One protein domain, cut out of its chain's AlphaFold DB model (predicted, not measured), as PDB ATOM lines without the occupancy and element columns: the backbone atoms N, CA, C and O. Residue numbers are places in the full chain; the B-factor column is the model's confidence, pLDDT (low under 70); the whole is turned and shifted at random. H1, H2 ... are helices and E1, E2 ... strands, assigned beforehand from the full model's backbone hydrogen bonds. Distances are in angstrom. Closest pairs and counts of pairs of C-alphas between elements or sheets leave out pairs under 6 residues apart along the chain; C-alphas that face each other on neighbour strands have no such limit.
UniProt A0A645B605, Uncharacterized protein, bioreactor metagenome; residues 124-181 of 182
ATOM      1  N   VAL A 124      34.397   5.033  11.687       88.25
ATOM      2  CA  VAL A 124      35.361   4.957  10.580       88.25
ATOM      3  C   VAL A 124      35.142   6.070   9.552       88.25
ATOM      4  O   VAL A 124      36.116   6.584   8.998       88.25
ATOM      5  N   SER A 125      33.901   6.502   9.324       87.25
ATOM      6  CA  SER A 125      33.609   7.584   8.377       87.25
ATOM      7  C   SER A 125      34.217   8.904   8.858       87.25
ATOM      8  O   SER A 125      34.867   9.607   8.084       87.25
ATOM      9  N   LYS A 126      34.160   9.176  10.171       88.12
ATOM     10  CA  LYS A 126      34.844  10.335  10.777       88.12
ATOM     11  C   LYS A 126      36.366  10.238  10.692       88.12
ATOM     12  O   LYS A 126      37.042  11.252  10.512       88.12
ATOM     13  N   ILE A 127      36.932   9.030  10.797       90.75
ATOM     14  CA  ILE A 127      38.374   8.820  10.572       90.75
ATOM     15  C   ILE A 127      38.732   9.201   9.131       90.75
ATOM     16  O   ILE A 127      39.729   9.894   8.913       90.75
ATOM     17  N   PHE A 128      37.918   8.804   8.149       89.81
ATOM     18  CA  PHE A 128      38.119   9.186   6.751       89.81
ATOM     19  C   PHE A 128      37.989  10.694   6.535       89.81
ATOM     20  O   PHE A 128      38.839  11.282   5.868       89.81
ATOM     21  N   GLU A 129      36.991  11.341   7.134       86.56
ATOM     22  CA  GLU A 129      36.841  12.799   7.123       86.56
ATOM     23  C   GLU A 129      38.103  13.518   7.592       86.56
ATOM     24  O   GLU A 129      38.662  14.324   6.853       86.56
ATOM     25  N   VAL A 130      38.594  13.181   8.779       89.88
ATOM     26  CA  VAL A 130      39.777  13.820   9.363       89.88
ATOM     27  C   VAL A 130      41.054  13.493   8.584       89.88
ATOM     28  O   VAL A 130      41.959  14.322   8.486       89.88
ATOM     29  N   THR A 131      41.136  12.304   7.986       89.38
ATOM     30  CA  THR A 131      42.302  11.876   7.198       89.38
ATOM     31  C   THR A 131      42.433  12.610   5.869       89.38
ATOM     32  O   THR A 131      43.555  12.744   5.371       89.38
ATOM     33  N   ARG A 132      41.350  13.207   5.353       83.19
ATOM     34  CA  ARG A 132      41.395  14.048   4.143       83.19
ATOM     35  C   ARG A 132      42.345  15.238   4.262       83.19
ATOM     36  O   ARG A 132      42.916  15.656   3.254       83.19
ATOM     37  N   ASP A 133      42.580  15.739   5.477       80.06
ATOM     38  CA  ASP A 133      43.544  16.816   5.708       80.06
ATOM     39  C   ASP A 133      44.962  16.399   5.276       80.06
ATOM     40  O   ASP A 133      45.716  17.215   4.738       80.06
ATOM     41  N   ILE A 134      45.341  15.136   5.486       84.44
ATOM     42  CA  ILE A 134      46.681  14.597   5.201       84.44
ATOM     43  C   ILE A 134      46.727  13.907   3.834       84.44
ATOM     44  O   ILE A 134      47.638  14.161   3.035       84.44
ATOM     45  N   LEU A 135      45.727  13.070   3.563       81.56
ATOM     46  CA  LEU A 135      45.558  12.268   2.357       81.56
ATOM     47  C   LEU A 135      44.275  12.720   1.647       81.56
ATOM     48  O   LEU A 135      43.203  12.198   1.946       81.56
ATOM     49  N   PRO A 136      44.352  13.682   0.708       74.44
ATOM     50  CA  PRO A 136      43.181  14.264   0.052       74.44
ATOM     51  C   PRO A 136      42.623  13.344  -1.048       74.44
ATOM     52  O   PRO A 136      42.364  13.781  -2.168       74.44
ATOM     53  N   PHE A 137      42.485  12.056  -0.746       76.81
ATOM     54  CA  PHE A 137      41.952  11.035  -1.633       76.81
ATOM     55  C   PHE A 137      40.591  10.567  -1.129       76.81
ATOM     56  O   PHE A 137      40.315  10.604   0.072       76.81
ATOM     57  N   HIS A 138      39.754  10.107  -2.055       77.81
ATOM     58  CA  HIS A 138      38.544   9.373  -1.705       77.81
ATOM     59  C   HIS A 138      38.919   8.064  -1.009       77.81
ATOM     60  O   HIS A 138      39.760   7.316  -1.508       77.81
ATOM     61  N   MET A 139      38.302   7.797   0.137       83.94
ATOM     62  CA  MET A 139      38.513   6.588   0.927       83.94
ATOM     63  C   MET A 139      37.191   5.845   1.083       83.94
ATOM     64  O   MET A 139      36.168   6.439   1.423       83.94
ATOM     65  N   GLN A 140      37.223   4.535   0.852       86.00
ATOM     66  CA  GLN A 140      36.104   3.631   1.095       86.00
ATOM     67  C   GLN A 140      36.610   2.394   1.829       86.00
ATOM     68  O   GLN A 140      37.653   1.840   1.479       86.00
ATOM     69  N   LEU A 141      35.864   1.968   2.844       86.25
ATOM     70  CA  LEU A 141      36.043   0.679   3.495       86.25
ATOM     71  C   LEU A 141      35.007  -0.276   2.922       86.25
ATOM     72  O   LEU A 141      33.812   0.008   2.988       86.25
ATOM     73  N   ILE A 142      35.472  -1.395   2.384       87.69
ATOM     74  CA  ILE A 142      34.631  -2.414   1.766       87.69
ATOM     75  C   ILE A 142      34.833  -3.722   2.532       87.69
ATOM     76  O   ILE A 142      35.960  -4.044   2.917       87.69
ATOM     77  N   ASP A 143      33.749  -4.449   2.791       86.06
ATOM     78  CA  ASP A 143      33.823  -5.770   3.407       86.06
ATOM     79  C   ASP A 143      34.199  -6.869   2.396       86.06
ATOM     80  O   ASP A 143      34.403  -6.639   1.202       86.06
ATOM     81  N   LYS A 144      34.311  -8.104   2.890       88.12
ATOM     82  CA  LYS A 144      34.633  -9.279   2.068       88.12
ATOM     83  C   LYS A 144      33.578  -9.587   0.992       88.12
ATOM     84  O   LYS A 144      33.896 -10.270   0.025       88.12
ATOM     85  N   ASP A 145      32.352  -9.107   1.182       89.38
ATOM     86  CA  ASP A 145      31.188  -9.350   0.333       89.38
ATOM     87  C   ASP A 145      30.913  -8.140  -0.592       89.38
ATOM     88  O   ASP A 145      29.880  -8.075  -1.257       89.38
ATOM     89  N   LEU A 146      31.878  -7.214  -0.690       80.19
ATOM     90  CA  LEU A 146      31.857  -5.999  -1.509       80.19
ATOM     91  C   LEU A 146      30.856  -4.921  -1.060       80.19
ATOM     92  O   LEU A 146      30.555  -4.000  -1.823       80.19
ATOM     93  N   PHE A 147      30.376  -4.972   0.182       80.19
ATOM     94  CA  PHE A 147      29.549  -3.910   0.750       80.19
ATOM     95  C   PHE A 147      30.400  -2.771   1.306       80.19
ATOM     96  O   PHE A 147      31.389  -2.983   2.009       80.19
ATOM     97  N   VAL A 148      29.987  -1.533   1.023       82.69
ATOM     98  CA  VAL A 148      30.628  -0.331   1.569       82.69
ATOM     99  C   VAL A 148      30.235  -0.174   3.040       82.69
ATOM    100  O   VAL A 148      29.077   0.096   3.352       82.69
ATOM    101  N   ILE A 149      31.210  -0.321   3.936       86.38
ATOM    102  CA  ILE A 149      31.056  -0.154   5.390       86.38
ATOM    103  C   ILE A 149      31.159   1.325   5.784       86.38
ATOM    104  O   ILE A 149      30.452   1.790   6.673       86.38
ATOM    105  N   ALA A 150      32.064   2.063   5.140       85.19
ATOM    106  CA  ALA A 150      32.305   3.479   5.403       85.19
ATOM    107  C   ALA A 150      32.851   4.161   4.147       85.19
ATOM    108  O   ALA A 150      33.544   3.531   3.345       85.19
ATOM    109  N   LYS A 151      32.585   5.458   3.989       82.81
ATOM    110  CA  LYS A 151      33.146   6.269   2.905       82.81
ATOM    111  C   LYS A 151      33.445   7.689   3.368       82.81
ATOM    112  O   LYS A 151      32.763   8.205   4.243       82.81
ATOM    113  N   SER A 152      34.460   8.318   2.782       78.69
ATOM    114  CA  SER A 152      34.625   9.773   2.861       78.69
ATOM    115  C   SER A 152      33.535  10.467   2.039       78.69
ATOM    116  O   SER A 152      33.212   9.971   0.961       78.69
ATOM    117  N   ASP A 153      33.012  11.616   2.490       72.31
ATOM    118  CA  ASP A 153      31.988  12.357   1.728       72.31
ATOM    119  C   ASP A 153      32.418  12.687   0.298       72.31
ATOM    120  O   ASP A 153      33.583  12.997   0.022       72.31
ATOM    121  N   ASP A 154      31.415  12.745  -0.575       62.56
ATOM    122  CA  ASP A 154      31.528  12.786  -2.033       62.56
ATOM    123  C   ASP A 154      32.064  14.117  -2.614       62.56
ATOM    124  O   ASP A 154      32.234  14.227  -3.829       62.56
ATOM    125  N   LEU A 155      32.440  15.105  -1.783       59.34
ATOM    126  CA  LEU A 155      33.075  16.368  -2.224       59.34
ATOM    127  C   LEU A 155      34.344  16.143  -3.075       59.34
ATOM    128  O   LEU A 155      34.780  17.027  -3.816       59.34
ATOM    129  N   PHE A 156      34.959  14.959  -2.982       55.62
ATOM    130  CA  PHE A 156      36.057  14.556  -3.861       55.62
ATOM    131  C   PHE A 156      35.643  14.557  -5.342       55.62
ATOM    132  O   PHE A 156      36.382  15.073  -6.180       55.62
ATOM    133  N   PHE A 157      34.457  14.038  -5.666       56.09
ATOM    134  CA  PHE A 157      33.957  13.957  -7.039       56.09
ATOM    135  C   PHE A 157      33.440  15.298  -7.557       56.09
ATOM    136  O   PHE A 157      33.578  15.577  -8.745       56.09
ATOM    137  N   GLU A 158      32.962  16.183  -6.680       58.81
ATOM    138  CA  GLU A 158      32.682  17.575  -7.061       58.81
ATOM    139  C   GLU A 158      33.959  18.309  -7.497       58.81
ATOM    140  O   GLU A 158      33.955  19.082  -8.457       58.81
ATOM    141  N   LYS A 159      35.083  18.037  -6.822       52.41
ATOM    142  CA  LYS A 159      36.384  18.651  -7.119       52.41
ATOM    143  C   LYS A 159      37.132  17.968  -8.274       52.41
ATOM    144  O   LYS A 159      37.952  18.611  -8.930       52.41
ATOM    145  N   TYR A 160      36.841  16.695  -8.541       57.16
ATOM    146  CA  TYR A 160      37.446  15.884  -9.604       57.16
ATOM    147  C   TYR A 160      36.380  15.105 -10.407       57.16
ATOM    148  O   TYR A 160      36.380  13.873 -10.402       57.16
ATOM    149  N   PRO A 161      35.512  15.793 -11.175       52.22
ATOM    150  CA  PRO A 161      34.328  15.195 -11.811       52.22
ATOM    151  C   PRO A 161      34.632  14.199 -12.939       52.22
ATOM    152  O   PRO A 161      33.735  13.537 -13.448       52.22
ATOM    153  N   LYS A 162      35.896  14.090 -13.368       53.69
ATOM    154  CA  LYS A 162      36.328  13.139 -14.409       53.69
ATOM    155  C   LYS A 162      36.579  11.726 -13.877       53.69
ATOM    156  O   LYS A 162      36.871  10.833 -14.667       53.69
ATOM    157  N   ILE A 163      36.524  11.533 -12.564       54.34
ATOM    158  CA  ILE A 163      36.638  10.223 -11.929       54.34
ATOM    159  C   ILE A 163      35.202   9.802 -11.622       54.34
ATOM    160  O   ILE A 163      34.518  10.505 -10.889       54.34
ATOM    161  N   ALA A 164      34.715   8.716 -12.223       55.09
ATOM    162  CA  ALA A 164      33.369   8.235 -11.924       55.09
ATOM    163  C   ALA A 164      33.283   7.840 -10.435       55.09
ATOM    164  O   ALA A 164      34.241   7.243  -9.922       55.09
ATOM    165  N   PRO A 165      32.174   8.148  -9.735       58.88
ATOM    166  CA  PRO A 165      31.946   7.663  -8.383       58.88
ATOM    167  C   PRO A 165      32.128   6.146  -8.338       58.88
ATOM    168  O   PRO A 165      31.558   5.427  -9.160       58.88
ATOM    169  N   LEU A 166      32.907   5.638  -7.376       57.59
ATOM    170  CA  LEU A 166      33.116   4.189  -7.242       57.59
ATOM    171  C   LEU A 166      31.783   3.439  -7.088       57.59
ATOM    172  O   LEU A 166      31.665   2.307  -7.539       57.59
ATOM    173  N   ASP A 167      30.761   4.092  -6.528       60.56
ATOM    174  CA  ASP A 167      29.409   3.549  -6.383       60.56
ATOM    175  C   ASP A 167      28.728   3.288  -7.746       60.56
ATOM    176  O   ASP A 167      27.975   2.321  -7.879       60.56
ATOM    177  N   GLU A 168      29.013   4.090  -8.779       62.78
ATOM    178  CA  GLU A 168      28.546   3.831 -10.149       62.78
ATOM    179  C   GLU A 168      29.318   2.678 -10.792       62.78
ATOM    180  O   GLU A 168      28.710   1.793 -11.390       62.78
ATOM    181  N   ILE A 169      30.640   2.627 -10.607       60.25
ATOM    182  CA  ILE A 169      31.475   1.530 -11.119       60.25
ATOM    183  C   ILE A 169      31.068   0.200 -10.472       60.25
ATOM    184  O   ILE A 169      30.900  -0.800 -11.168       60.25
ATOM    185  N   ASN A 170      30.849   0.184  -9.158       58.72
ATOM    186  CA  ASN A 170      30.421  -1.000  -8.419       58.72
ATOM    187  C   ASN A 170      29.027  -1.459  -8.865       58.72
ATOM    188  O   ASN A 170      28.825  -2.654  -9.072       58.72
ATOM    189  N   LYS A 171      28.085  -0.531  -9.101       62.97
ATOM    190  CA  LYS A 171      26.787  -0.863  -9.713       62.97
ATOM    191  C   LYS A 171      26.950  -1.475 -11.102       62.97
ATOM    192  O   LYS A 171      26.355  -2.515 -11.361       62.97
ATOM    193  N   MET A 172      27.794  -0.897 -11.957       62.50
ATOM    194  CA  MET A 172      28.056  -1.425 -13.301       62.50
ATOM    195  C   MET A 172      28.698  -2.819 -13.268       62.50
ATOM    196  O   MET A 172      28.333  -3.685 -14.059       62.50
ATOM    197  N   ILE A 173      29.637  -3.065 -12.348       62.56
ATOM    198  CA  ILE A 173      30.269  -4.380 -12.170       62.56
ATOM    199  C   ILE A 173      29.241  -5.403 -11.675       62.56
ATOM    200  O   ILE A 173      29.166  -6.499 -12.225       62.56
ATOM    201  N   LEU A 174      28.414  -5.050 -10.686       59.34
ATOM    202  CA  LEU A 174      27.364  -5.930 -10.164       59.34
ATOM    203  C   LEU A 174      26.289  -6.245 -11.213       59.34
ATOM    204  O   LEU A 174      25.826  -7.383 -11.294       59.34
ATOM    205  N   GLU A 175      25.906  -5.269 -12.037       67.62
ATOM    206  CA  GLU A 175      25.003  -5.485 -13.172       67.62
ATOM    207  C   GLU A 175      25.626  -6.402 -14.222       67.62
ATOM    208  O   GLU A 175      24.962  -7.321 -14.697       67.62
ATOM    209  N   LYS A 176      26.912  -6.219 -14.532       64.69
ATOM    210  CA  LYS A 176      27.633  -7.079 -15.471       64.69
ATOM    211  C   LYS A 176      27.736  -8.521 -14.971       64.69
ATOM    212  O   LYS A 176      27.392  -9.437 -15.705       64.69
ATOM    213  N   ILE A 177      28.082  -8.726 -13.698       64.00
ATOM    214  CA  ILE A 177      28.105 -10.058 -13.070       64.00
ATOM    215  C   ILE A 177      26.714 -10.713 -13.112       64.00
ATOM    216  O   ILE A 177      26.608 -11.909 -13.374       64.00
ATOM    217  N   ARG A 178      25.632  -9.950 -12.891       59.41
ATOM    218  CA  ARG A 178      24.245 -10.444 -12.998       59.41
ATOM    219  C   ARG A 178      23.822 -10.809 -14.421       59.41
ATOM    220  O   ARG A 178      22.985 -11.693 -14.583       59.41
ATOM    221  N   LEU A 179      24.330 -10.104 -15.426       63.97
ATOM    222  CA  LEU A 179      24.045 -10.385 -16.834       63.97
ATOM    223  C   LEU A 179      24.817 -11.613 -17.326       63.97
ATOM    224  O   LEU A 179      24.247 -12.412 -18.056       63.97
ATOM    225  N   ASP A 180      26.052 -11.802 -16.860       62.22
ATOM    226  CA  ASP A 180      26.906 -12.944 -17.218       62.22
ATOM    227  C   ASP A 180      26.538 -14.244 -16.462       62.22
ATOM    228  O   ASP A 180      27.082 -15.309 -16.746       62.22
ATOM    229  N   SER A 181      25.624 -14.171 -15.485       55.41
ATOM    230  CA  SER A 181      25.116 -15.312 -14.699       55.41
ATOM    231  C   SER A 181      23.698 -15.767 -15.090       55.41
ATOM    232  O   SER A 181      23.106 -16.590 -14.387       55.41
TER     233      SER A 181
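AT A GLANCE: This is residues 124 to 181 of the 182 residues of an uncharacterized protein of bioreactor metagenome (UniProt A0A645B605). A small strand hairpin, E1 and E2, has helix H1 packed on it, mainly on E2; after E2 come the short helix H2, a stretch that folds back, and the long helix H3, residues 166 to 179, near the end of the printed part. The result is a loose, open frame: H2 sits at the turn between the hairpin and H3, H3 is apart from both strands, and residues 175 to 181, of which 175 to 179 belong to H3, stick out. The printed part has 58 residues with three named helices and two named strands in the order H1, E1, E2, H2, H3; the sheet, order E1 - E2, is antiparallel, and the class is mixed, helices and strands. The whole is loose, with a radius of gyration of the C-alphas of 13.2 A, and flat, spanning 42 by 27 by 12 A.

HOW THE PARTS SIT: Helix H1, residues 124 to 131, touches strand E2, residues 148 to 151, with the C-alphas of Ser 125 and Ala 150 the closest at 5.2 A. H1 and strand E1, residues 140 to 142, are near each other, with 6 pairs of C-alphas within 10 A. E1 and E2 form a hairpin through a tight link of 5 residues; they are antiparallel, with 170 degrees between their directions. The C-alphas of Gln 140 and Lys 151 face each other at 4.4 A. N 141 and O 150 are within hydrogen-bond range at 2.8 A, as are N 149 and O 141 at 2.8 A. A tight link of 3 residues joins E2 to helix H2, residues 155 to 159. H2 is apart from H1, from E1 and from helix H3, residues 166 to 179. H3 is also apart from H1, E1 and E2. In H1, H2 and H3 every O i to N i+4 pair is within hydrogen-bond range.

IN THESE COORDINATES: H1 begins at C-alpha 124 at (35.361, 4.957, 10.580) and is 10.4 A long from first to last C-alpha. E1 follows from Gln 140 to Ile 142, and E2 from Val 148, C-alpha at (30.628, -0.331, 1.569), to Lys 151, 7.2 A long. H2 runs from Leu 155 to Lys 159. H3, the longest helix with 14 residues, measures 19.7 A and ends at C-alpha 179 at (24.045, -10.385, -16.834).

THE WHOLE: The two C-alphas farthest apart, those of Asp 133 and Ser 181, are 42.3 A apart. The printed part has no cut. No link is long: H1 to E1, with 8 residues, and H2 to H3, with 6, are short. Residues 158 to 164 and 175 to 181 stand free; the body without them has 44 residues and spans 32 by 21 by 12 A. The mean pLDDT of the printed part is 72.2, and residues 154 to 181 are under 70.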